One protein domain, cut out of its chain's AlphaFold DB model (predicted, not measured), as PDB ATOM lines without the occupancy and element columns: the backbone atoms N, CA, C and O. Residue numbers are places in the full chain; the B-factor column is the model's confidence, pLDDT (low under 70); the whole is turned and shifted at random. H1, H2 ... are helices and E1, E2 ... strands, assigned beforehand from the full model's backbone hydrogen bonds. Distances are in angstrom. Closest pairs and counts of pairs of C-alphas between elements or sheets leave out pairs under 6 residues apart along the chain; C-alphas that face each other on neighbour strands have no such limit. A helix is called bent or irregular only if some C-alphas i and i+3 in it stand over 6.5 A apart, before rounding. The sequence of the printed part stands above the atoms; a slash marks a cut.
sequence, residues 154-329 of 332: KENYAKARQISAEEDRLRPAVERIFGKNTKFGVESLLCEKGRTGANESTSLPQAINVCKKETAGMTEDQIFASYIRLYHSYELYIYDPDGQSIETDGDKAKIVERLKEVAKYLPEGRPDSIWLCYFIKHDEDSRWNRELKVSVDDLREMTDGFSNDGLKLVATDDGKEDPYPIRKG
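What this domain is: This is residues 154 to 329 of the 332 residues of an uncharacterized protein of Candidatus Saccharibacteria bacterium (UniProt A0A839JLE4). A strongly twisted sheet of five strands forms one layer, and helices cover one of its faces: the long, kinked H1 runs slantwise over the edge strand E1, and H5 runs slantwise over E3 and E4. A helical hairpin, H2 and H3, packs through H3 on the sheet and on H1, while the short H4 is apart from the other helices. The order across the sheet is E1, E2, E3, E4, E5, and it is mixed, with E2 and E3 parallel and the other neighbours antiparallel. The printed part has 176 residues, with seven named helices and five named strands in the order H1 E1 H2 H3 H4 E2 H5 E3 E4 H6 E5 H7; its class is mixed, helices and strands, in two layers, H1, H3 and H5 being on one face of the sheet. It is compact, with a radius of gyration of the C-alphas of 16.4 A, and rounded, spanning 45 by 34 by 31 A.

How they stand to each other: E1, residues 183 to 189, is an edge strand and is antiparallel to E2, residues 233 to 239, with N 187 and O 235 at 2.9 A. E2 is parallel to E3, residues 274 to 280, with N 277 and O 236 at 2.8 A. E3 and E4, residues 290 to 295, form a hairpin, with N 278 and O 292 at 2.8 A. E5, residues 312 to 314, is the other edge strand, antiparallel to E4, with N 314 and O 291 at 3.3 A. H1, residues 154 to 178, is on the sheet at a height of 5.1 A, over E1 and only just not over E2, on which 2 of its C-alphas fall; on the local plane it stands at 38 degrees to E1. H5, residues 249 to 263, is on the same face at a height of 9.9 A, over E3 and E4. E2, H5 and E3 make a strand-helix-strand unit, two parallel neighbour strands with a helix between them in the chain, and its crossover is right-handed. H1 touches H5 with residues 173 to 178 alone, opposite ways at a steep tilt of 54 degrees, the closest C-alphas being those of Ile 177 and Arg 258, 6.2 A apart. With residues 162 to 166 alone H1 touches H3, residues 204 to 214, about perpendicular at 76 degrees, closest at the C-alphas of Gln 162 and Leu 204, 5.6 A. H2, residues 192 to 198, forms a helical hairpin with H3, at a shallow tilt of 31 degrees, opposite ways, closest at the C-alphas of Gly 194 and Ala 207, 4.8 A. H6, residues 296 to 301, touches H5, closest at the C-alphas of Lys 260 and Leu 299, 6.8 A; H6 only grazes the sheet, and so does H7, residues 324 to 327. H4, residues 220 to 224, is not on the sheet. Each O i to N i+4 pair is within hydrogen-bond range in H2, H3, H4, H5 and H6, and 19 of 21 are in H1; H7 is too short for such a pair.

Where its parts are: E1 is 21.0 A long, E3 19.9 A, E2 19.1 A and E4 16.0 A. H1 begins at C-alpha 154 (-19.357, 11.764, 33.718) and is 33.9 A long; it has a kink of 48 degrees near residue 172 and is irregular, C-alphas 169 and 172 being 7.1 A apart. H5 is 20.8 A long and H3 15.6 A. H7 ends at C-alpha 327 (-7.313, -1.908, 22.324).

The domain as a whole: The two C-alphas farthest apart, those of Glu 200 and Thr 248, are 47.2 A apart. The printed part has no cut and no long link. Its mean pLDDT is 75.7; 59 residues are under 70, among them residues 280 to 292 and 303 to 329.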
ATOM      1  N   LYS A 154     -18.109  12.371  33.210       65.19
ATOM      2  CA  LYS A 154     -19.357  11.764  33.718       65.19
ATOM      3  C   LYS A 154     -20.035  10.851  32.689       65.19
ATOM      4  O   LYS A 154     -20.439   9.746  33.041       65.19
ATOM      5  N   GLU A 155     -20.118  11.297  31.437       65.94
ATOM      6  CA  GLU A 155     -20.729  10.542  30.333       65.94
ATOM      7  C   GLU A 155     -19.932   9.272  30.015       65.94
ATOM      8  O   GLU A 155     -20.486   8.173  29.998       65.94
ATOM      9  N   ASN A 156     -18.610   9.388  29.871       70.38
ATOM     10  CA  ASN A 156     -17.746   8.238  29.592       70.38
ATOM     11  C   ASN A 156     -17.693   7.248  30.762       70.38
ATOM     12  O   ASN A 156     -17.600   6.046  30.536       70.38
ATOM     13  N   TYR A 157     -17.790   7.714  32.011       69.19
ATOM     14  CA  TYR A 157     -17.896   6.823  33.165       69.19
ATOM     15  C   TYR A 157     -19.223   6.063  33.195       69.19
ATOM     16  O   TYR A 157     -19.227   4.862  33.461       69.19
ATOM     17  N   ALA A 158     -20.344   6.740  32.925       72.31
ATOM     18  CA  ALA A 158     -21.645   6.084  32.831       72.31
ATOM     19  C   ALA A 158     -21.633   5.015  31.730       72.31
ATOM     20  O   ALA A 158     -22.010   3.871  31.991       72.31
ATOM     21  N   LYS A 159     -21.079   5.351  30.557       79.94
ATOM     22  CA  LYS A 159     -20.866   4.411  29.451       79.94
ATOM     23  C   LYS A 159     -19.992   3.223  29.867       79.94
ATOM     24  O   LYS A 159     -20.387   2.078  29.672       79.94
ATOM     25  N   ALA A 160     -18.839   3.467  30.491       78.44
ATOM     26  CA  ALA A 160     -17.934   2.406  30.937       78.44
ATOM     27  C   ALA A 160     -18.591   1.473  31.968       78.44
ATOM     28  O   ALA A 160     -18.428   0.257  31.903       78.44
ATOM     29  N   ARG A 161     -19.379   2.026  32.898       79.19
ATOM     30  CA  ARG A 161     -20.121   1.242  33.892       79.19
ATOM     31  C   ARG A 161     -21.215   0.390  33.249       79.19
ATOM     32  O   ARG A 161     -21.397  -0.751  33.659       79.19
ATOM     33  N   GLN A 162     -21.929   0.929  32.264       85.25
ATOM     34  CA  GLN A 162     -22.944   0.193  31.507       85.25
ATOM     35  C   GLN A 162     -22.339  -0.971  30.726       85.25
ATOM     36  O   GLN A 162     -22.870  -2.075  30.792       85.25
ATOM     37  N   ILE A 163     -21.214  -0.735  30.047       86.25
ATOM     38  CA  ILE A 163     -20.480  -1.778  29.322       86.25
ATOM     39  C   ILE A 163     -20.007  -2.865  30.290       86.25
ATOM     40  O   ILE A 163     -20.282  -4.034  30.059       86.25
ATOM     41  N   SER A 164     -19.382  -2.496  31.414       86.12
ATOM     42  CA  SER A 164     -18.926  -3.471  32.417       86.12
ATOM     43  C   SER A 164     -20.077  -4.305  32.982       86.12
ATOM     44  O   SER A 164     -19.934  -5.511  33.137       86.12
ATOM     45  N   ALA A 165     -21.224  -3.685  33.275       89.19
ATOM     46  CA  ALA A 165     -22.389  -4.404  33.781       89.19
ATOM     47  C   ALA A 165     -22.972  -5.375  32.740       89.19
ATOM     48  O   ALA A 165     -23.459  -6.445  33.099       89.19
ATOM     49  N   GLU A 166     -22.918  -5.013  31.458       92.06
ATOM     50  CA  GLU A 166     -23.332  -5.899  30.373       92.06
ATOM     51  C   GLU A 166     -22.352  -7.060  30.177       92.06
ATOM     52  O   GLU A 166     -22.779  -8.205  30.027       92.06
ATOM     53  N   GLU A 167     -21.046  -6.795  30.246       92.19
ATOM     54  CA  GLU A 167     -20.024  -7.841  30.240       92.19
ATOM     55  C   GLU A 167     -20.252  -8.815  31.409       92.19
ATOM     56  O   GLU A 167     -20.312 -10.023  31.201       92.19
ATOM     57  N   ASP A 168     -20.488  -8.320  32.626       93.06
ATOM     58  CA  ASP A 168     -20.787  -9.166  33.790       93.06
ATOM     59  C   ASP A 168     -22.064 -10.001  33.605       93.06
ATOM     60  O   ASP A 168     -22.101 -11.171  33.991       93.06
ATOM     61  N   ARG A 169     -23.099  -9.438  32.964       94.00
ATOM     62  CA  ARG A 169     -24.345 -10.151  32.638       94.00
ATOM     63  C   ARG A 169     -24.118 -11.286  31.637       94.00
ATOM     64  O   ARG A 169     -24.738 -12.341  31.767       94.00
ATOM     65  N   LEU A 170     -23.270 -11.068  30.634       95.06
ATOM     66  CA  LEU A 170     -22.996 -12.038  29.570       95.06
ATOM     67  C   LEU A 170     -21.992 -13.119  29.977       95.06
ATOM     68  O   LEU A 170     -22.042 -14.224  29.432       95.06
ATOM     69  N   ARG A 171     -21.122 -12.835  30.952       94.88
ATOM     70  CA  ARG A 171     -20.041 -13.730  31.389       94.88
ATOM     71  C   ARG A 171     -20.476 -15.179  31.625       94.88
ATOM     72  O   ARG A 171     -19.831 -16.056  31.057       94.88
ATOM     73  N   PRO A 172     -21.579 -15.480  32.343       95.81
ATOM     74  CA  PRO A 172     -21.989 -16.866  32.571       95.81
ATOM     75  C   PRO A 172     -22.355 -17.613  31.282       95.81
ATOM     76  O   PRO A 172     -22.083 -18.806  31.159       95.81
ATOM     77  N   ALA A 173     -22.976 -16.928  30.317       94.94
ATOM     78  CA  ALA A 173     -23.344 -17.526  29.038       94.94
ATOM     79  C   ALA A 173     -22.105 -17.755  28.167       94.94
ATOM     80  O   ALA A 173     -21.920 -18.860  27.657       94.94
ATOM     81  N   VAL A 174     -21.236 -16.743  28.060       93.69
ATOM     82  CA  VAL A 174     -19.989 -16.834  27.291       93.69
ATOM     83  C   VAL A 174     -19.105 -17.950  27.836       93.69
ATOM     84  O   VAL A 174     -18.695 -18.818  27.073       93.69
ATOM     85  N   GLU A 175     -18.885 -18.005  29.151       93.69
ATOM     86  CA  GLU A 175     -18.018 -19.022  29.752       93.69
ATOM     87  C   GLU A 175     -18.571 -20.444  29.613       93.69
ATOM     88  O   GLU A 175     -17.816 -21.408  29.486       93.69
ATOM     89  N   ARG A 176     -19.898 -20.600  29.607       94.00
ATOM     90  CA  ARG A 176     -20.534 -21.901  29.383       94.00
ATOM     91  C   ARG A 176     -20.364 -22.388  27.942       94.00
ATOM     92  O   ARG A 176     -20.277 -23.592  27.728       94.00
ATOM     93  N   ILE A 177     -20.369 -21.476  26.971       92.69
ATOM     94  CA  ILE A 177     -20.393 -21.807  25.538       92.69
ATOM     95  C   ILE A 177     -18.978 -21.910  24.961       92.69
ATOM     96  O   ILE A 177     -18.692 -22.820  24.184       92.69
ATOM     97  N   PHE A 178     -18.096 -20.992  25.351       88.38
ATOM     98  CA  PHE A 178     -16.738 -20.873  24.820       88.38
ATOM     99  C   PHE A 178     -15.657 -21.373  25.785       88.38
ATOM    100  O   PHE A 178     -14.536 -21.628  25.356       88.38
ATOM    101  N   GLY A 179     -16.002 -21.601  27.054       89.12
ATOM    102  CA  GLY A 179     -15.088 -22.123  28.066       89.12
ATOM    103  C   GLY A 179     -14.795 -21.127  29.185       89.12
ATOM    104  O   GLY A 179     -15.001 -19.919  29.081       89.12
ATOM    105  N   LYS A 180     -14.309 -21.642  30.316       88.56
ATOM    106  CA  LYS A 180     -13.937 -20.786  31.448       88.56
ATOM    107  C   LYS A 180     -12.828 -19.818  31.046       88.56
ATOM    108  O   LYS A 180     -11.876 -20.217  30.384       88.56
ATOM    109  N   ASN A 181     -12.916 -18.584  31.538       85.75
ATOM    110  CA  ASN A 181     -11.948 -17.514  31.285       85.75
ATOM    111  C   ASN A 181     -11.832 -17.070  29.815       85.75
ATOM    112  O   ASN A 181     -10.870 -16.371  29.489       85.75
ATOM    113  N   THR A 182     -12.783 -17.422  28.938       87.06
ATOM    114  CA  THR A 182     -12.847 -16.848  27.585       87.06
ATOM    115  C   THR A 182     -12.789 -15.322  27.671       87.06
ATOM    116  O   THR A 182     -13.550 -14.696  28.418       87.06
ATOM    117  N   LYS A 183     -11.877 -14.712  26.907       89.62
ATOM    118  CA  LYS A 183     -11.775 -13.255  26.815       89.62
ATOM    119  C   LYS A 183     -12.898 -12.759  25.905       89.62
ATOM    120  O   LYS A 183     -13.066 -13.245  24.793       89.62
ATOM    121  N   PHE A 184     -13.685 -11.804  26.377       91.38
ATOM    122  CA  PHE A 184     -14.754 -11.191  25.595       91.38
ATOM    123  C   PHE A 184     -15.023  -9.778  26.109       91.38
ATOM    124  O   PHE A 184     -14.598  -9.417  27.213       91.38
ATOM    125  N   GLY A 185     -15.722  -8.973  25.315       90.81
ATOM    126  CA  GLY A 185     -16.085  -7.617  25.702       90.81
ATOM    127  C   GLY A 185     -17.126  -7.003  24.788       90.81
ATOM    128  O   GLY A 185     -17.436  -7.540  23.727       90.81
ATOM    129  N   VAL A 186     -17.689  -5.891  25.240       90.81
ATOM    130  CA  VAL A 186     -18.812  -5.236  24.569       90.81
ATOM    131  C   VAL A 186     -18.405  -3.841  24.112       90.81
ATOM    132  O   VAL A 186     -17.848  -3.054  24.884       90.81
ATOM    133  N   GLU A 187     -18.735  -3.509  22.869       87.31
ATOM    134  CA  GLU A 187     -18.813  -2.129  22.401       87.31
ATOM    135  C   GLU A 187     -20.253  -1.761  22.089       87.31
ATOM    136  O   GLU A 187     -21.066  -2.573  21.653       87.31
ATOM    137  N   SER A 188     -20.594  -0.506  22.352       87.56
ATOM    138  CA  SER A 188     -21.906   0.004  21.991       87.56
ATOM    139  C   SER A 188     -21.859   1.479  21.641       87.56
ATOM    140  O   SER A 188     -21.136   2.293  22.244       87.56
ATOM    141  N   LEU A 189     -22.698   1.816  20.672       86.62
ATOM    142  CA  LEU A 189     -23.086   3.166  20.340       86.62
ATOM    143  C   LEU A 189     -24.606   3.244  20.426       86.62
ATOM    144  O   LEU A 189     -25.326   2.567  19.707       86.62
ATOM    145  N   LEU A 190     -25.104   4.082  21.323       87.12
ATOM    146  CA  LEU A 190     -26.534   4.342  21.441       87.12
ATOM    147  C   LEU A 190     -26.933   5.453  20.471       87.12
ATOM    148  O   LEU A 190     -26.126   6.343  20.225       87.12
ATOM    149  N   CYS A 191     -28.171   5.444  19.992       86.94
ATOM    150  CA  CYS A 191     -28.837   6.578  19.348       86.94
ATOM    151  C   CYS A 191     -29.034   7.738  20.347       86.94
ATOM    152  O   CYS A 191     -28.914   7.550  21.558       86.94
ATOM    153  N   GLU A 192     -29.388   8.933  19.874       85.81
ATOM    154  CA  GLU A 192     -29.526  10.144  20.701       85.81
ATOM    155  C   GLU A 192     -30.460   9.944  21.902       85.81
ATOM    156  O   GLU A 192     -30.034  10.115  23.043       85.81
ATOM    157  N   LYS A 193     -31.692   9.475  21.677       83.00
ATOM    158  CA  LYS A 193     -32.640   9.193  22.768       83.00
ATOM    159  C   LYS A 193     -32.172   8.077  23.700       83.00
ATOM    160  O   LYS A 193     -32.401   8.155  24.906       83.00
ATOM    161  N   GLY A 194     -31.479   7.070  23.166       80.75
ATOM    162  CA  GLY A 194     -30.847   6.023  23.966       80.75
ATOM    163  C   GLY A 194     -29.785   6.591  24.907       80.75
ATOM    164  O   GLY A 194     -29.770   6.235  26.080       80.75
ATOM    165  N   ARG A 195     -28.949   7.532  24.438       80.81
ATOM    166  CA  ARG A 195     -27.952   8.234  25.270       80.81
ATOM    167  C   ARG A 195     -28.619   9.089  26.344       80.81
ATOM    168  O   ARG A 195     -28.224   9.021  27.504       80.81
ATOM    169  N   THR A 196     -29.650   9.852  25.978       77.75
ATOM    170  CA  THR A 196     -30.392  10.686  26.933       77.75
ATOM    171  C   THR A 196     -31.004   9.839  28.050       77.75
ATOM    172  O   THR A 196     -30.850  10.189  29.215       77.75
ATOM    173  N   GLY A 197     -31.607   8.688  27.724       67.31
ATOM    174  CA  GLY A 197     -32.144   7.758  28.725       67.31
ATOM    175  C   GLY A 197     -31.077   6.966  29.495       67.31
ATOM    176  O   GLY A 197     -31.289   6.590  30.647       67.31
ATOM    177  N   ALA A 198     -29.906   6.727  28.898       66.31
ATOM    178  CA  ALA A 198     -28.772   6.044  29.528       66.31
ATOM    179  C   ALA A 198     -28.084   6.888  30.614       66.31
ATOM    180  O   ALA A 198     -27.501   6.330  31.544       66.31
ATOM    181  N   ASN A 199     -28.195   8.215  30.542       59.66
ATOM    182  CA  ASN A 199     -27.664   9.126  31.555       59.66
ATOM    183  C   ASN A 199     -28.391   9.022  32.918       59.66
ATOM    184  O   ASN A 199     -27.905   9.576  33.907       59.66
ATOM    185  N   GLU A 200     -29.500   8.274  32.996       51.44
ATOM    186  CA  GLU A 200     -30.398   8.192  34.157       51.44
ATOM    187  C   GLU A 200     -30.506   6.793  34.802       51.44
ATOM    188  O   GLU A 200     -31.573   6.414  35.258       51.44
ATOM    189  N   SER A 201     -29.418   6.020  34.921       56.78
ATOM    190  CA  SER A 201     -29.381   4.683  35.582       56.78
ATOM    191  C   SER A 201     -29.956   3.494  34.794       56.78
ATOM    192  O   SER A 201     -29.939   2.364  35.280       56.78
ATOM    193  N   THR A 202     -30.383   3.721  33.555       66.00
ATOM    194  CA  THR A 202     -30.899   2.695  32.639       66.00
ATOM    195  C   THR A 202     -29.812   1.682  32.249       66.00
ATOM    196  O   THR A 202     -28.665   2.061  31.979       66.00
ATOM    197  N   SER A 203     -30.149   0.388  32.213       84.06
ATOM    198  CA  SER A 203     -29.214  -0.664  31.785       84.06
ATOM    199  C   SER A 203     -28.944  -0.597  30.276       84.06
ATOM    200  O   SER A 203     -29.779  -0.108  29.510       84.06
ATOM    201  N   LEU A 204     -27.791  -1.100  29.820       88.81
ATOM    202  CA  LEU A 204     -27.442  -1.086  28.394       88.81
ATOM    203  C   LEU A 204     -28.512  -1.775  27.509       88.81
ATOM    204  O   LEU A 204     -28.922  -1.162  26.519       88.81
ATOM    205  N   PRO A 205     -29.081  -2.944  27.886       89.19
ATOM    206  CA  PRO A 205     -30.188  -3.552  27.142       89.19
ATOM    207  C   PRO A 205     -31.428  -2.662  27.011       89.19
ATOM    208  O   PRO A 205     -32.064  -2.622  25.958       89.19
ATOM    209  N   GLN A 206     -31.774  -1.919  28.063       89.31
ATOM    210  CA  GLN A 206     -32.912  -1.000  28.032       89.31
ATOM    211  C   GLN A 206     -32.647   0.180  27.088       89.31
ATOM    212  O   GLN A 206     -33.523   0.529  26.296       89.31
ATOM    213  N   ALA A 207     -31.443   0.756  27.120       89.25
ATOM    214  CA  ALA A 207     -31.063   1.849  26.225       89.25
ATOM    215  C   ALA A 207     -31.059   1.418  24.745       89.25
ATOM    216  O   ALA A 207     -31.492   2.171  23.872       89.25
ATOM    217  N   ILE A 208     -30.649   0.180  24.462       90.50
ATOM    218  CA  ILE A 208     -30.696  -0.405  23.114       90.50
ATOM    219  C   ILE A 208     -32.140  -0.611  22.646       90.50
ATOM    220  O   ILE A 208     -32.469  -0.278  21.510       90.50
ATOM    221  N   ASN A 209     -33.028  -1.088  23.523       90.50
ATOM    222  CA  ASN A 209     -34.447  -1.237  23.195       90.50
ATOM    223  C   ASN A 209     -35.116   0.120  22.891       90.50
ATOM    224  O   ASN A 209     -35.988   0.206  22.028       90.50
ATOM    225  N   VAL A 210     -34.692   1.206  23.551       90.50
ATOM    226  CA  VAL A 210     -35.122   2.566  23.179       90.50
ATOM    227  C   VAL A 210     -34.715   2.877  21.738       90.50
ATOM    228  O   VAL A 210     -35.559   3.294  20.950       90.50
ATOM    229  N   CYS A 211     -33.467   2.603  21.355       90.56
ATOM    230  CA  CYS A 211     -33.011   2.844  19.984       90.56
ATOM    231  C   CYS A 211     -33.730   1.993  18.939       90.56
ATOM    232  O   CYS A 211     -34.105   2.516  17.890       90.56
ATOM    233  N   LYS A 212     -34.025   0.728  19.252       91.88
ATOM    234  CA  LYS A 212     -34.875  -0.128  18.415       91.88
ATOM    235  C   LYS A 212     -36.253   0.492  18.171       91.88
ATOM    236  O   LYS A 212     -36.730   0.483  17.043       91.88
ATOM    237  N   LYS A 213     -36.902   1.029  19.210       91.81
ATOM    238  CA  LYS A 213     -38.226   1.665  19.080       91.81
ATOM    239  C   LYS A 213     -38.177   2.932  18.231       91.81
ATOM    240  O   LYS A 213     -39.070   3.152  17.425       91.81
ATOM    241  N   GLU A 214     -37.135   3.739  18.393       89.25
ATOM    242  CA  GLU A 214     -36.954   4.985  17.635       89.25
ATOM    243  C   GLU A 214     -36.645   4.760  16.155       89.25
ATOM    244  O   GLU A 214     -36.953   5.606  15.322       89.25
ATOM    245  N   THR A 215     -36.052   3.617  15.830       89.56
ATOM    246  CA  THR A 215     -35.697   3.229  14.459       89.56
ATOM    247  C   THR A 215     -36.678   2.227  13.851       89.56
ATOM    248  O   THR A 215     -36.435   1.682  12.774       89.56
ATOM    249  N   ALA A 216     -37.809   1.979  14.519       91.00
ATOM    250  CA  ALA A 216     -38.816   1.044  14.044       91.00
ATOM    251  C   ALA A 216     -39.382   1.493  12.686       91.00
ATOM    252  O   ALA A 216     -39.864   2.616  12.540       91.00
ATOM    253  N   GLY A 217     -39.337   0.600  11.694       87.25
ATOM    254  CA  GLY A 217     -39.823   0.865  10.336       87.25
ATOM    255  C   GLY A 217     -38.856   1.644   9.436       87.25
ATOM    256  O   GLY A 217     -39.234   1.970   8.315       87.25
ATOM    257  N   MET A 218     -37.634   1.935   9.895       88.62
ATOM    258  CA  MET A 218     -36.594   2.575   9.084       88.62
ATOM    259  C   MET A 218     -35.652   1.544   8.449       88.62
ATOM    260  O   MET A 218     -35.407   0.475   9.016       88.62
ATOM    261  N   THR A 219     -35.104   1.882   7.280       87.12
ATOM    262  CA  THR A 219     -34.031   1.111   6.633       87.12
ATOM    263  C   THR A 219     -32.661   1.461   7.220       87.12
ATOM    264  O   THR A 219     -32.488   2.516   7.836       87.12
ATOM    265  N   GLU A 220     -31.669   0.592   7.007       79.88
ATOM    266  CA  GLU A 220     -30.288   0.837   7.441       79.88
ATOM    267  C   GLU A 220     -29.738   2.145   6.845       79.88
ATOM    268  O   GLU A 220     -29.232   2.990   7.583       79.88
ATOM    269  N   ASP A 221     -29.966   2.383   5.548       82.12
ATOM    270  CA  ASP A 221     -29.561   3.615   4.856       82.12
ATOM    271  C   ASP A 221     -30.161   4.877   5.489       82.12
ATOM    272  O   ASP A 221     -29.479   5.890   5.651       82.12
ATOM    273  N   GLN A 222     -31.440   4.828   5.880       82.94
ATOM    274  CA  GLN A 222     -32.116   5.954   6.532       82.94
ATOM    275  C   GLN A 222     -31.504   6.264   7.903       82.94
ATOM    276  O   GLN A 222     -31.378   7.429   8.288       82.94
ATOM    277  N   ILE A 223     -31.100   5.228   8.637       81.75
ATOM    278  CA  ILE A 223     -30.477   5.361   9.953       81.75
ATOM    279  C   ILE A 223     -29.039   5.862   9.812       81.75
ATOM    280  O   ILE A 223     -28.645   6.784  10.530       81.75
ATOM    281  N   PHE A 224     -28.271   5.319   8.869       76.12
ATOM    282  CA  PHE A 224     -26.900   5.738   8.587       76.12
ATOM    283  C   PHE A 224     -26.837   7.202   8.120       76.12
ATOM    284  O   PHE A 224     -26.025   7.986   8.613       76.12
ATOM    285  N   ALA A 225     -27.776   7.625   7.266       74.81
ATOM    286  CA  ALA A 225     -27.896   9.011   6.809       74.81
ATOM    287  C   ALA A 225     -28.229  10.017   7.933       74.81
ATOM    288  O   ALA A 225     -28.061  11.223   7.754       74.81
ATOM    289  N   SER A 226     -28.653   9.557   9.119       71.00
ATOM    290  CA  SER A 226     -28.937  10.426  10.274       71.00
ATOM    291  C   SER A 226     -27.683  11.009  10.955       71.00
ATOM    292  O   SER A 226     -27.805  11.685  11.987       71.00
ATOM    293  N   TYR A 227     -26.494  10.744  10.394       61.69
ATOM    294  CA  TYR A 227     -25.152  11.002  10.927       61.69
ATOM    295  C   TYR A 227     -24.897  10.319  12.283       61.69
ATOM    296  O   TYR A 227     -24.042   9.449  12.383       61.69
ATOM    297  N   ILE A 228     -25.600  10.727  13.346       64.19
ATOM    298  CA  ILE A 228     -25.376  10.275  14.737       64.19
ATOM    299  C   ILE A 228     -26.687  10.177  15.545       64.19
ATOM    300  O   ILE A 228     -26.707   9.607  16.644       64.19
ATOM    301  N   ARG A 229     -27.797  10.745  15.047       79.12
ATOM    302  CA  ARG A 229     -29.039  10.849  15.833       79.12
ATOM    303  C   ARG A 229     -29.713   9.500  16.036       79.12
ATOM    304  O   ARG A 229     -30.111   9.182  17.155       79.12
ATOM    305  N   LEU A 230     -29.818   8.714  14.972       84.06
ATOM    306  CA  LEU A 230     -30.517   7.429  14.974       84.06
ATOM    307  C   LEU A 230     -29.555   6.248  14.864       84.06
ATOM    308  O   LEU A 230     -29.911   5.140  15.267       84.06
ATOM    309  N   TYR A 231     -28.338   6.488  14.370       82.62
ATOM    310  CA  TYR A 231     -27.311   5.461  14.277       82.62
ATOM    311  C   TYR A 231     -26.976   4.889  15.656       82.62
ATOM    312  O   TYR A 231     -26.737   5.623  16.624       82.62
ATOM    313  N   HIS A 232     -26.998   3.564  15.736       87.69
ATOM    314  CA  HIS A 232     -26.699   2.805  16.934       87.69
ATOM    315  C   HIS A 232     -26.125   1.445  16.550       87.69
ATOM    316  O   HIS A 232     -26.460   0.898  15.506       87.69
ATOM    317  N   SER A 233     -25.264   0.910  17.407       87.81
ATOM    318  CA  SER A 233     -24.677  -0.411  17.247       87.81
ATOM    319  C   SER A 233     -24.424  -1.059  18.602       87.81
ATOM    320  O   SER A 233     -24.225  -0.389  19.623       87.81
ATOM    321  N   TYR A 234     -24.433  -2.384  18.606       91.44
ATOM    322  CA  TYR A 234     -23.995  -3.215  19.711       91.44
ATOM    323  C   TYR A 234     -23.087  -4.302  19.154       91.44
ATOM    324  O   TYR A 234     -23.515  -5.058  18.291       91.44
ATOM    325  N   GLU A 235     -21.862  -4.398  19.649       89.81
ATOM    326  CA  GLU A 235     -20.884  -5.372  19.177       89.81
ATOM    327  C   GLU A 235     -20.391  -6.201  20.363       89.81
ATOM    328  O   GLU A 235     -19.886  -5.660  21.350       89.81
ATOM    329  N   LEU A 236     -20.572  -7.521  20.288       92.06
ATOM    330  CA  LEU A 236     -19.998  -8.463  21.242       92.06
ATOM    331  C   LEU A 236     -18.763  -9.102  20.619       92.06
ATOM    332  O   LEU A 236     -18.871  -9.884  19.676       92.06
ATOM    333  N   TYR A 237     -17.608  -8.810  21.203       88.38
ATOM    334  CA  TYR A 237     -16.334  -9.401  20.830       88.38
ATOM    335  C   TYR A 237     -16.049 -10.626  21.679       88.38
ATOM    336  O   TYR A 237     -16.049 -10.534  22.903       88.38
ATOM    337  N   ILE A 238     -15.743 -11.746  21.039       88.62
ATOM    338  CA  ILE A 238     -15.227 -12.960  21.666       88.62
ATOM    339  C   ILE A 238     -13.827 -13.180  21.110       88.62
ATOM    340  O   ILE A 238     -13.629 -13.207  19.900       88.62
ATOM    341  N   TYR A 239     -12.857 -13.303  22.004       82.94
ATOM    342  CA  TYR A 239     -11.457 -13.480  21.668       82.94
ATOM    343  C   TYR A 239     -11.016 -14.880  22.075       82.94
ATOM    344  O   TYR A 239     -10.959 -15.203  23.265       82.94
ATOM    345  N   ASP A 240     -10.705 -15.690  21.069       76.06
ATOM    346  CA  ASP A 240     -10.251 -17.063  21.230       76.06
ATOM    347  C   ASP A 240      -8.847 -17.216  20.620       76.06
ATOM    348  O   ASP A 240      -8.709 -17.562  19.445       76.06
ATOM    349  N   PRO A 241      -7.786 -16.885  21.383       63.06
ATOM    350  CA  PRO A 241      -6.413 -16.955  20.887       63.06
ATOM    351  C   PRO A 241      -5.926 -18.398  20.740       63.06
ATOM    352  O   PRO A 241      -5.039 -18.651  19.936       63.06
ATOM    353  N   ASP A 242      -6.502 -19.312  21.526       58.91
ATOM    354  CA  ASP A 242      -6.172 -20.738  21.558       58.91
ATOM    355  C   ASP A 242      -7.157 -21.564  20.715       58.91
ATOM    356  O   ASP A 242      -7.088 -22.798  20.686       58.91
ATOM    357  N   GLY A 243      -8.106 -20.889  20.059       58.38
ATOM    358  CA  GLY A 243      -9.104 -21.507  19.208       58.38
ATOM    359  C   GLY A 243      -8.408 -22.319  18.135       58.38
ATOM    360  O   GLY A 243      -7.574 -21.783  17.407       58.38
ATOM    361  N   GLN A 244      -8.740 -23.614  18.065       55.47
ATOM    362  CA  GLN A 244      -8.310 -24.505  16.985       55.47
ATOM    363  C   GLN A 244      -8.346 -23.731  15.668       55.47
ATOM    364  O   GLN A 244      -9.349 -23.070  15.383       55.47
ATOM    365  N   SER A 245      -7.252 -23.783  14.908       57.38
ATOM    366  CA  SER A 245      -7.166 -23.136  13.607       57.38
ATOM    367  C   SER A 245      -8.446 -23.443  12.826       57.38
ATOM    368  O   SER A 245      -8.815 -24.604  12.642       57.38
ATOM    369  N   ILE A 246      -9.198 -22.401  12.446       63.41
ATOM    370  CA  ILE A 246     -10.404 -22.569  11.629       63.41
ATOM    371  C   ILE A 246      -9.935 -22.948  10.224       63.41
ATOM    372  O   ILE A 246      -9.823 -22.108   9.332       63.41
ATOM    373  N   GLU A 247      -9.624 -24.222  10.039       61.56
ATOM    374  CA  GLU A 247      -9.128 -24.755   8.774       61.56
ATOM    375  C   GLU A 247     -10.258 -25.375   7.961       61.56
ATOM    376  O   GLU A 247     -10.254 -25.292   6.733       61.56
ATOM    377  N   THR A 248     -11.258 -25.953   8.632       67.50
ATOM    378  CA  THR A 248     -12.317 -26.722   7.975       67.50
ATOM    379  C   THR A 248     -13.676 -26.034   8.043       67.50
ATOM    380  O   THR A 248     -13.982 -25.286   8.975       67.50
ATOM    381  N   ASP A 249     -14.543 -26.347   7.079       70.75
ATOM    382  CA  ASP A 249     -15.940 -25.896   7.097       70.75
ATOM    383  C   ASP A 249     -16.739 -26.476   8.280       70.75
ATOM    384  O   ASP A 249     -17.708 -25.868   8.737       70.75
ATOM    385  N   GLY A 250     -16.282 -27.593   8.854       73.25
ATOM    386  CA  GLY A 250     -16.828 -28.139  10.094       73.25
ATOM    387  C   GLY A 250     -16.479 -27.304  11.330       73.25
ATOM    388  O   GLY A 250     -17.331 -27.109  12.197       73.25
ATOM    389  N   ASP A 251     -15.255 -26.782  11.431       73.06
ATOM    390  CA  ASP A 251     -14.833 -25.952  12.576       73.06
ATOM    391  C   ASP A 251     -15.510 -24.590  12.554       73.06
ATOM    392  O   ASP A 251     -16.039 -24.115  13.559       73.06
ATOM    393  N   LYS A 252     -15.601 -24.043  11.350       73.31
ATOM    394  CA  LYS A 252     -16.481 -22.952  10.984       73.31
ATOM    395  C   LYS A 252     -17.905 -23.174  11.521       73.31
ATOM    396  O   LYS A 252     -18.355 -22.426  12.393       73.31
ATOM    397  N   ALA A 253     -18.601 -24.223  11.078       77.75
ATOM    398  CA  ALA A 253     -19.982 -24.496  11.494       77.75
ATOM    399  C   ALA A 253     -20.148 -24.581  13.027       77.75
ATOM    400  O   ALA A 253     -21.098 -24.024  13.577       77.75
ATOM    401  N   LYS A 254     -19.187 -25.185  13.746       81.88
ATOM    402  CA  LYS A 254     -19.205 -25.228  15.223       81.88
ATOM    403  C   LYS A 254     -19.181 -23.834  15.856       81.88
ATOM    404  O   LYS A 254     -19.839 -23.621  16.874       81.88
ATOM    405  N   ILE A 255     -18.423 -22.895  15.293       81.31
ATOM    406  CA  ILE A 255     -18.354 -21.519  15.801       81.31
ATOM    407  C   ILE A 255     -19.674 -20.797  15.559       81.31
ATOM    408  O   ILE A 255     -20.182 -20.169  16.482       81.31
ATOM    409  N   VAL A 256     -20.271 -20.943  14.376       79.94
ATOM    410  CA  VAL A 256     -21.598 -20.375  14.081       79.94
ATOM    411  C   VAL A 256     -22.645 -20.877  15.076       79.94
ATOM    412  O   VAL A 256     -23.376 -20.068  15.641       79.94
ATOM    413  N   GLU A 257     -22.669 -22.175  15.380       86.44
ATOM    414  CA  GLU A 257     -23.599 -22.729  16.371       86.44
ATOM    415  C   GLU A 257     -23.370 -22.164  17.782       86.44
ATOM    416  O   GLU A 257     -24.318 -21.791  18.476       86.44
ATOM    417  N   ARG A 258     -22.110 -22.002  18.201       89.56
ATOM    418  CA  ARG A 258     -21.783 -21.342  19.477       89.56
ATOM    419  C   ARG A 258     -22.202 -19.869  19.494       89.56
ATOM    420  O   ARG A 258     -22.721 -19.391  20.503       89.56
ATOM    421  N   LEU A 259     -22.011 -19.148  18.390       88.69
ATOM    422  CA  LEU A 259     -22.434 -17.753  18.255       88.69
ATOM    423  C   LEU A 259     -23.960 -17.624  18.296       88.69
ATOM    424  O   LEU A 259     -24.463 -16.747  18.995       88.69
ATOM    425  N   LYS A 260     -24.705 -18.525  17.640       89.62
ATOM    426  CA  LYS A 260     -26.174 -18.596  17.743       89.62
ATOM    427  C   LYS A 260     -26.622 -18.826  19.184       89.62
ATOM    428  O   LYS A 260     -27.590 -18.214  19.635       89.62
ATOM    429  N   GLU A 261     -25.913 -19.674  19.926       93.00
ATOM    430  CA  GLU A 261     -26.220 -19.924  21.334       93.00
ATOM    431  C   GLU A 261     -25.982 -18.678  22.202       93.00
ATOM    432  O   GLU A 261     -26.809 -18.366  23.060       93.00
ATOM    433  N   VAL A 262     -24.914 -17.911  21.948       92.38
ATOM    434  CA  VAL A 262     -24.676 -16.623  22.627       92.38
ATOM    435  C   VAL A 262     -25.692 -15.559  22.214       92.38
ATOM    436  O   VAL A 262     -26.126 -14.783  23.066       92.38
ATOM    437  N   ALA A 263     -26.129 -15.538  20.952       91.62
ATOM    438  CA  ALA A 263     -27.087 -14.558  20.439       91.62
ATOM    439  C   ALA A 263     -28.406 -14.538  21.234       91.62
ATOM    440  O   ALA A 263     -29.032 -13.487  21.371       91.62
ATOM    441  N   LYS A 264     -28.796 -15.671  21.838       92.69
ATOM    442  CA  LYS A 264     -29.971 -15.793  22.726       92.69
ATOM    443  C   LYS A 264     -29.887 -14.920  23.981       92.69
ATOM    444  O   LYS A 264     -30.907 -14.650  24.606       92.69
ATOM    445  N   TYR A 265     -28.683 -14.506  24.364       93.75
ATOM    446  CA  TYR A 265     -28.423 -13.701  25.552       93.75
ATOM    447  C   TYR A 265     -28.257 -12.216  25.240       93.75
ATOM    448  O   TYR A 265     -28.146 -11.429  26.180       93.75
ATOM    449  N   LEU A 266     -28.221 -11.823  23.967       92.50
ATOM    450  CA  LEU A 266     -28.026 -10.439  23.546       92.50
ATOM    451  C   LEU A 266     -29.272  -9.578  23.812       92.50
ATOM    452  O   LEU A 266     -30.381 -10.104  23.930       92.50
ATOM    453  N   PRO A 267     -29.108  -8.250  23.945       89.81
ATOM    454  CA  PRO A 267     -30.234  -7.346  24.140       89.81
ATOM    455  C   PRO A 267     -31.217  -7.392  22.963       89.81
ATOM    456  O   PRO A 267     -30.834  -7.611  21.816       89.81
ATOM    457  N   GLU A 268     -32.492  -7.106  23.234       85.38
ATOM    458  CA  GLU A 268     -33.540  -7.006  22.208       85.38
ATOM    459  C   GLU A 268     -33.431  -5.705  21.386       85.38
ATOM    460  O   GLU A 268     -34.335  -4.869  21.398       85.38
ATOM    461  N   GLY A 269     -32.319  -5.513  20.679       83.38
ATOM    462  CA  GLY A 269     -32.108  -4.415  19.732       83.38
ATOM    463  C   GLY A 269     -32.580  -4.734  18.314       83.38
ATOM    464  O   GLY A 269     -33.287  -5.718  18.075       83.38
ATOM    465  N   ARG A 270     -32.220  -3.858  17.372       82.44
ATOM    466  CA  ARG A 270     -32.441  -4.075  15.939       82.44
ATOM    467  C   ARG A 270     -31.413  -5.115  15.443       82.44
ATOM    468  O   ARG A 270     -30.229  -4.897  15.690       82.44
ATOM    469  N   PRO A 271     -31.825  -6.240  14.828       79.25
ATOM    470  CA  PRO A 271     -30.915  -7.349  14.510       79.25
ATOM    471  C   PRO A 271     -29.703  -6.967  13.651       79.25
ATOM    472  O   PRO A 271     -28.593  -7.386  13.963       79.25
ATOM    473  N   ASP A 272     -29.894  -6.110  12.649       78.69
ATOM    474  CA  ASP A 272     -28.836  -5.601  11.759       78.69
ATOM    475  C   ASP A 272     -27.881  -4.598  12.437       78.69
ATOM    476  O   ASP A 272     -26.831  -4.248  11.912       78.69
ATOM    477  N   SER A 273     -28.229  -4.132  13.637       84.50
ATOM    478  CA  SER A 273     -27.417  -3.224  14.452       84.50
ATOM    479  C   SER A 273     -26.720  -3.956  15.607       84.50
ATOM    480  O   SER A 273     -26.005  -3.331  16.394       84.50
ATOM    481  N   ILE A 274     -26.928  -5.272  15.733       90.06
ATOM    482  CA  ILE A 274     -26.272  -6.134  16.715       90.06
ATOM    483  C   ILE A 274     -25.307  -7.054  15.977       90.06
ATOM    484  O   ILE A 274     -25.714  -7.855  15.142       90.06
ATOM    485  N   TRP A 275     -24.035  -6.976  16.342       87.00
ATOM    486  CA  TRP A 275     -22.946  -7.695  15.703       87.00
ATOM    487  C   TRP A 275     -22.261  -8.625  16.698       87.00
ATOM    488  O   TRP A 275     -22.039  -8.284  17.864       87.00
ATOM    489  N   LEU A 276     -21.924  -9.814  16.221       87.75
ATOM    490  CA  LEU A 276     -21.067 -10.774  16.895       87.75
ATOM    491  C   LEU A 276     -19.730 -10.800  16.165       87.75
ATOM    492  O   LEU A 276     -19.673 -11.037  14.958       87.75
ATOM    493  N   CYS A 277     -18.668 -10.546  16.917       83.31
ATOM    494  CA  CYS A 277     -17.308 -10.429  16.425       83.31
ATOM    495  C   CYS A 277     -16.464 -11.523  17.079       83.31
ATOM    496  O   CYS A 277     -16.159 -11.453  18.269       83.31
ATOM    497  N   TYR A 278     -16.101 -12.557  16.329       81.31
ATOM    498  CA  TYR A 278     -15.236 -13.627  16.812       81.31
ATOM    499  C   TYR A 278     -13.821 -13.436  16.278       81.31
ATOM    500  O   TYR A 278     -13.598 -13.380  15.071       81.31
ATOM    501  N   PHE A 279     -12.862 -13.307  17.185       75.94
ATOM    502  CA  PHE A 279     -11.485 -12.987  16.855       75.94
ATOM    503  C   PHE A 279     -10.566 -14.161  17.168       75.94
ATOM    504  O   PHE A 279     -10.551 -14.656  18.297       75.94
ATOM    505  N   ILE A 280      -9.746 -14.527  16.181       69.69
ATOM    506  CA  ILE A 280      -8.667 -15.507  16.317       69.69
ATOM    507  C   ILE A 280      -7.340 -14.831  16.013       69.69
ATOM    508  O   ILE A 280      -7.198 -14.130  15.007       69.69
ATOM    509  N   LYS A 281      -6.366 -15.070  16.889       60.78
ATOM    510  CA  LYS A 281      -4.982 -14.646  16.691       60.78
ATOM    511  C   LYS A 281      -4.291 -15.635  15.742       60.78
ATOM    512  O   LYS A 281      -4.328 -16.834  15.990       60.78
ATOM    513  N   HIS A 282      -3.662 -15.142  14.677       58.16
ATOM    514  CA  HIS A 282      -2.706 -15.913  13.867       58.16
ATOM    515  C   HIS A 282      -1.269 -15.432  14.140       58.16
ATOM    516  O   HIS A 282      -1.081 -14.376  14.746       58.16
ATOM    517  N   ASP A 283      -0.270 -16.220  13.720       51.19
ATOM    518  CA  ASP A 283       1.159 -15.960  13.949       51.19
ATOM    519  C   ASP A 283       1.635 -14.573  13.470       51.19
ATOM    520  O   ASP A 283       1.066 -13.952  12.564       51.19
ATOM    521  N   GLU A 284       2.726 -14.135  14.111       48.59
ATOM    522  CA  GLU A 284       3.272 -12.772  14.254       48.59
ATOM    523  C   GLU A 284       3.519 -11.968  12.957       48.59
ATOM    524  O   GLU A 284       3.727 -10.758  13.027       48.59
ATOM    525  N   ASP A 285       3.430 -12.589  11.777       44.38
ATOM    526  CA  ASP A 285       3.746 -11.961  10.485       44.38
ATOM    527  C   ASP A 285       2.525 -11.503   9.674       44.38
ATOM    528  O   ASP A 285       2.663 -10.802   8.663       44.38
ATOM    529  N   SER A 286       1.307 -11.849  10.099       43.88
ATOM    530  CA  SER A 286       0.110 -11.334   9.441       43.88
ATOM    531  C   SER A 286      -0.396 -10.083  10.159       43.88
ATOM    532  O   SER A 286      -1.047 -10.149  11.195       43.88
ATOM    533  N   ARG A 287      -0.207  -8.912   9.535       40.69
ATOM    534  CA  ARG A 287      -0.962  -7.670   9.836       40.69
ATOM    535  C   ARG A 287      -2.493  -7.822   9.676       40.69
ATOM    536  O   ARG A 287      -3.229  -6.846   9.752       40.69
ATOM    537  N   TRP A 288      -2.971  -9.042   9.439       39.62
ATOM    538  CA  TRP A 288      -4.319  -9.415   9.048       39.62
ATOM    539  C   TRP A 288      -4.878 -10.412  10.063       39.62
ATOM    540  O   TRP A 288      -4.900 -11.620   9.829       39.62
ATOM    541  N   ASN A 289      -5.346  -9.903  11.197       50.78
ATOM    542  CA  ASN A 289      -6.137 -10.715  12.112       50.78
ATOM    543  C   ASN A 289      -7.517 -10.952  11.485       50.78
ATOM    544  O   ASN A 289      -8.172 -10.011  11.039       50.78
ATOM    545  N   ARG A 290      -7.952 -12.211  11.404       55.31
ATOM    546  CA  ARG A 290      -9.249 -12.555  10.810       55.31
ATOM    547  C   ARG A 290     -10.342 -12.362  11.859       55.31
ATOM    548  O   ARG A 290     -10.614 -13.267  12.642       55.31
ATOM    549  N   GLU A 291     -10.957 -11.181  11.880       61.41
ATOM    550  CA  GLU A 291     -12.209 -10.967  12.606       61.41
ATOM    551  C   GLU A 291     -13.362 -11.573  11.802       61.41
ATOM    552  O   GLU A 291     -13.620 -11.203  10.654       61.41
ATOM    553  N   LEU A 292     -14.048 -12.524  12.420       69.62
ATOM    554  CA  LEU A 292     -15.326 -13.037  11.972       69.62
ATOM    555  C   LEU A 292     -16.417 -12.097  12.489       69.62
ATOM    556  O   LEU A 292     -16.830 -12.214  13.642       69.62
ATOM    557  N   LYS A 293     -16.881 -11.166  11.656       74.19
ATOM    558  CA  LYS A 293     -17.969 -10.251  12.016       74.19
ATOM    559  C   LYS A 293     -19.257 -10.659  11.305       74.19
ATOM    560  O   LYS A 293     -19.283 -10.754  10.079       74.19
ATOM    561  N   VAL A 294     -20.315 -10.894  12.079       75.12
ATOM    562  CA  VAL A 294     -21.635 -11.304  11.577       75.12
ATOM    563  C   VAL A 294     -22.739 -10.553  12.320       75.12
ATOM    564  O   VAL A 294     -22.668 -10.400  13.542       75.12
ATOM    565  N   SER A 295     -23.742 -10.048  11.599       80.12
ATOM    566  CA  SER A 295     -24.918  -9.455  12.242       80.12
ATOM    567  C   SER A 295     -25.795 -10.557  12.848       80.12
ATOM    568  O   SER A 295     -25.758 -11.712  12.423       80.12
ATOM    569  N   VAL A 296     -26.600 -10.238  13.862       81.75
ATOM    570  CA  VAL A 296     -27.540 -11.220  14.433       81.75
ATOM    571  C   VAL A 296     -28.614 -11.622  13.422       81.75
ATOM    572  O   VAL A 296     -29.143 -12.728  13.528       81.75
ATOM    573  N   ASP A 297     -28.934 -10.750  12.466       82.38
ATOM    574  CA  ASP A 297     -29.880 -11.060  11.392       82.38
ATOM    575  C   ASP A 297     -29.301 -12.131  10.461       82.38
ATOM    576  O   ASP A 297     -29.856 -13.226  10.372       82.38
ATOM    577  N   ASP A 298     -28.103 -11.892   9.919       79.94
ATOM    578  CA  ASP A 298     -27.413 -12.847   9.042       79.94
ATOM    579  C   ASP A 298     -27.167 -14.183   9.756       79.94
ATOM    580  O   ASP A 298     -27.376 -15.261   9.201       79.94
ATOM    581  N   LEU A 299     -26.771 -14.132  11.033       82.81
ATOM    582  CA  LEU A 299     -26.493 -15.325  11.831       82.81
ATOM    583  C   LEU A 299     -27.726 -16.231  12.005       82.81
ATOM    584  O   LEU A 299     -27.577 -17.448  12.146       82.81
ATOM    585  N   ARG A 300     -28.939 -15.662  12.017       80.25
ATOM    586  CA  ARG A 300     -30.193 -16.433  12.105       80.25
ATOM    587  C   ARG A 300     -30.525 -17.145  10.803       80.25
ATOM    588  O   ARG A 300     -31.118 -18.219  10.852       80.25
ATOM    589  N   GLU A 301     -30.153 -16.555   9.675       77.38
ATOM    590  CA  GLU A 301     -30.403 -17.112   8.346       77.38
ATOM    591  C   GLU A 301     -29.367 -18.173   7.944       77.38
ATOM    592  O   GLU A 301     -29.623 -18.991   7.061       77.38
ATOM    593  N   MET A 302     -28.213 -18.226   8.622       74.19
ATOM    594  CA  MET A 302     -27.182 -19.238   8.376       74.19
ATOM    595  C   MET A 302     -27.660 -20.643   8.764       74.19
ATOM    596  O   MET A 302     -27.787 -20.958   9.951       74.19
ATOM    597  N   THR A 303     -27.869 -21.521   7.778       58.59
ATOM    598  CA  THR A 303     -28.303 -22.903   8.024       58.59
ATOM    599  C   THR A 303     -27.146 -23.871   8.276       58.59
ATOM    600  O   THR A 303     -27.197 -24.513   9.313       58.59
ATOM    601  N   ASP A 304     -26.087 -23.946   7.447       52.81
ATOM    602  CA  ASP A 304     -25.106 -25.060   7.564       52.81
ATOM    603  C   ASP A 304     -23.635 -24.772   7.172       52.81
ATOM    604  O   ASP A 304     -22.835 -25.695   7.018       52.81
ATOM    605  N   GLY A 305     -23.207 -23.519   7.017       51.06
ATOM    606  CA  GLY A 305     -21.805 -23.255   6.678       51.06
ATOM    607  C   GLY A 305     -21.526 -21.825   6.261       51.06
ATOM    608  O   GLY A 305     -22.438 -21.033   6.034       51.06
ATOM    609  N   PHE A 306     -20.238 -21.493   6.185       52.66
ATOM    610  CA  PHE A 306     -19.768 -20.147   5.876       52.66
ATOM    611  C   PHE A 306     -19.975 -19.906   4.387       52.66
ATOM    612  O   PHE A 306     -19.094 -20.180   3.574       52.66
ATOM    613  N   SER A 307     -21.147 -19.406   4.012       45.03
ATOM    614  CA  SER A 307     -21.265 -18.682   2.753       45.03
ATOM    615  C   SER A 307     -20.311 -17.484   2.833       45.03
ATOM    616  O   SER A 307     -20.386 -16.697   3.779       45.03
ATOM    617  N   ASN A 308     -19.396 -17.370   1.864       44.78
ATOM    618  CA  ASN A 308     -18.425 -16.271   1.769       44.78
ATOM    619  C   ASN A 308     -19.091 -14.880   1.733       44.78
ATOM    620  O   ASN A 308     -18.408 -13.885   1.961       44.78
ATOM    621  N   ASP A 309     -20.399 -14.804   1.466       42.59
ATOM    622  CA  ASP A 309     -21.105 -13.541   1.251       42.59
ATOM    623  C   ASP A 309     -21.693 -12.946   2.543       42.59
ATOM    624  O   ASP A 309     -21.756 -11.727   2.683       42.59
ATOM    625  N   GLY A 310     -22.086 -13.784   3.512       42.38
ATOM    626  CA  GLY A 310     -22.689 -13.333   4.781       42.38
ATOM    627  C   GLY A 310     -21.674 -13.019   5.879       42.38
ATOM    628  O   GLY A 310     -22.034 -12.603   6.978       42.38
ATOM    629  N   LEU A 311     -20.394 -13.266   5.608       49.06
ATOM    630  CA  LEU A 311     -19.359 -13.280   6.620       49.06
ATOM    631  C   LEU A 311     -18.172 -12.455   6.140       49.06
ATOM    632  O   LEU A 311     -17.344 -12.900   5.345       49.06
ATOM    633  N   LYS A 312     -18.096 -11.216   6.628       53.34
ATOM    634  CA  LYS A 312     -16.996 -10.324   6.277       53.34
ATOM    635  C   LYS A 312     -15.790 -10.697   7.125       53.34
ATOM    636  O   LYS A 312     -15.772 -10.463   8.329       53.34
ATOM    637  N   LEU A 313     -14.771 -11.245   6.468       50.44
ATOM    638  CA  LEU A 313     -13.399 -11.174   6.955       50.44
ATOM    639  C   LEU A 313     -13.017  -9.698   6.995       50.44
ATOM    640  O   LEU A 313     -12.634  -9.120   5.976       50.44
ATOM    641  N   VAL A 314     -13.193  -9.067   8.156       49.69
ATOM    642  CA  VAL A 314     -12.817  -7.668   8.320       49.69
ATOM    643  C   VAL A 314     -11.315  -7.632   8.539       49.69
ATOM    644  O   VAL A 314     -10.789  -7.851   9.624       49.69
ATOM    645  N   ALA A 315     -10.624  -7.394   7.440       44.25
ATOM    646  CA  ALA A 315      -9.240  -6.997   7.405       44.25
ATOM    647  C   ALA A 315      -9.159  -5.526   7.865       44.25
ATOM    648  O   ALA A 315      -9.381  -4.614   7.075       44.25
ATOM    649  N   THR A 316      -8.917  -5.289   9.154       46.12
ATOM    650  CA  THR A 316      -8.928  -3.956   9.798       46.12
ATOM    651  C   THR A 316      -7.687  -3.096   9.498       46.12
ATOM    652  O   THR A 316      -7.220  -2.382  10.378       46.12
ATOM    653  N   ASP A 317      -7.113  -3.154   8.293       46.41
ATOM    654  CA  ASP A 317      -6.045  -2.214   7.898       46.41
ATOM    655  C   ASP A 317      -6.593  -1.150   6.939       46.41
ATOM    656  O   ASP A 317      -6.235  -1.080   5.764       46.41
ATOM    657  N   ASP A 318      -7.512  -0.322   7.440       46.97
ATOM    658  CA  ASP A 318      -7.866   0.963   6.824       46.97
ATOM    659  C   ASP A 318      -7.045   2.129   7.422       46.97
ATOM    660  O   ASP A 318      -7.330   3.304   7.163       46.97
ATOM    661  N   GLY A 319      -6.016   1.812   8.222       47.16
ATOM    662  CA  GLY A 319      -5.202   2.771   8.968       47.16
ATOM    663  C   GLY A 319      -5.939   3.464  10.121       47.16
ATOM    664  O   GLY A 319      -5.418   4.448  10.656       47.16
ATOM    665  N   LYS A 320      -7.144   3.008  10.496       53.62
ATOM    666  CA  LYS A 320      -7.978   3.641  11.520       53.62
ATOM    667  C   LYS A 320      -8.256   2.689  12.678       53.62
ATOM    668  O   LYS A 320      -9.188   1.905  12.654       53.62
ATOM    669  N   GLU A 321      -7.494   2.921  13.744       55.84
ATOM    670  CA  GLU A 321      -7.707   2.384  15.090       55.84
ATOM    671  C   GLU A 321      -7.479   0.868  15.234       55.84
ATOM    672  O   GLU A 321      -7.892   0.055  14.414       55.84
ATOM    673  N   ASP A 322      -6.787   0.476  16.305       60.12
ATOM    674  CA  ASP A 322      -6.506  -0.934  16.555       60.12
ATOM    675  C   ASP A 322      -7.817  -1.736  16.747       60.12
ATOM    676  O   ASP A 322      -8.760  -1.249  17.390       60.12
ATOM    677  N   PRO A 323      -7.882  -2.997  16.275       63.22
ATOM    678  CA  PRO A 323      -8.961  -3.930  16.587       63.22
ATOM    679  C   PRO A 323      -9.303  -3.945  18.074       63.22
ATOM    680  O   PRO A 323      -8.421  -3.838  18.932       63.22
ATOM    681  N   TYR A 324     -10.582  -4.140  18.405       66.94
ATOM    682  CA  TYR A 324     -11.039  -4.124  19.799       66.94
ATOM    683  C   TYR A 324     -10.212  -5.018  20.748       66.94
ATOM    684  O   TYR A 324      -9.835  -4.540  21.821       66.94
ATOM    685  N   PRO A 325      -9.827  -6.257  20.378       65.38
ATOM    686  CA  PRO A 325      -8.974  -7.085  21.233       65.38
ATOM    687  C   PRO A 325      -7.606  -6.470  21.553       65.38
ATOM    688  O   PRO A 325      -7.121  -6.609  22.677       65.38
ATOM    689  N   ILE A 326      -7.012  -5.746  20.600       64.00
ATOM    690  CA  ILE A 326      -5.720  -5.062  20.750       64.00
ATOM    691  C   ILE A 326      -5.881  -3.814  21.626       64.00
ATOM    692  O   ILE A 326      -5.119  -3.616  22.574       64.00
ATOM    693  N   ARG A 327      -6.952  -3.027  21.425       68.62
ATOM    694  CA  ARG A 327      -7.313  -1.908  22.324       68.62
ATOM    695  C   ARG A 327      -7.496  -2.363  23.773       68.62
ATOM    696  O   ARG A 327      -7.174  -1.627  24.707       68.62
ATOM    697  N   LYS A 328      -7.990  -3.588  23.973       69.50
ATOM    698  CA  LYS A 328      -8.160  -4.218  25.292       69.50
ATOM    699  C   LYS A 328      -6.892  -4.919  25.804       69.50
ATOM    700  O   LYS A 328      -6.888  -5.371  26.950       69.50
ATOM    701  N   GLY A 329      -5.819  -4.973  25.009       67.56
ATOM    702  CA  GLY A 329      -4.535  -5.588  25.354       67.56
ATOM    703  C   GLY A 329      -4.605  -7.105  25.530       67.56
ATOM    704  O   GLY A 329      -3.872  -7.657  26.347       67.56
TER     705      GLY A 329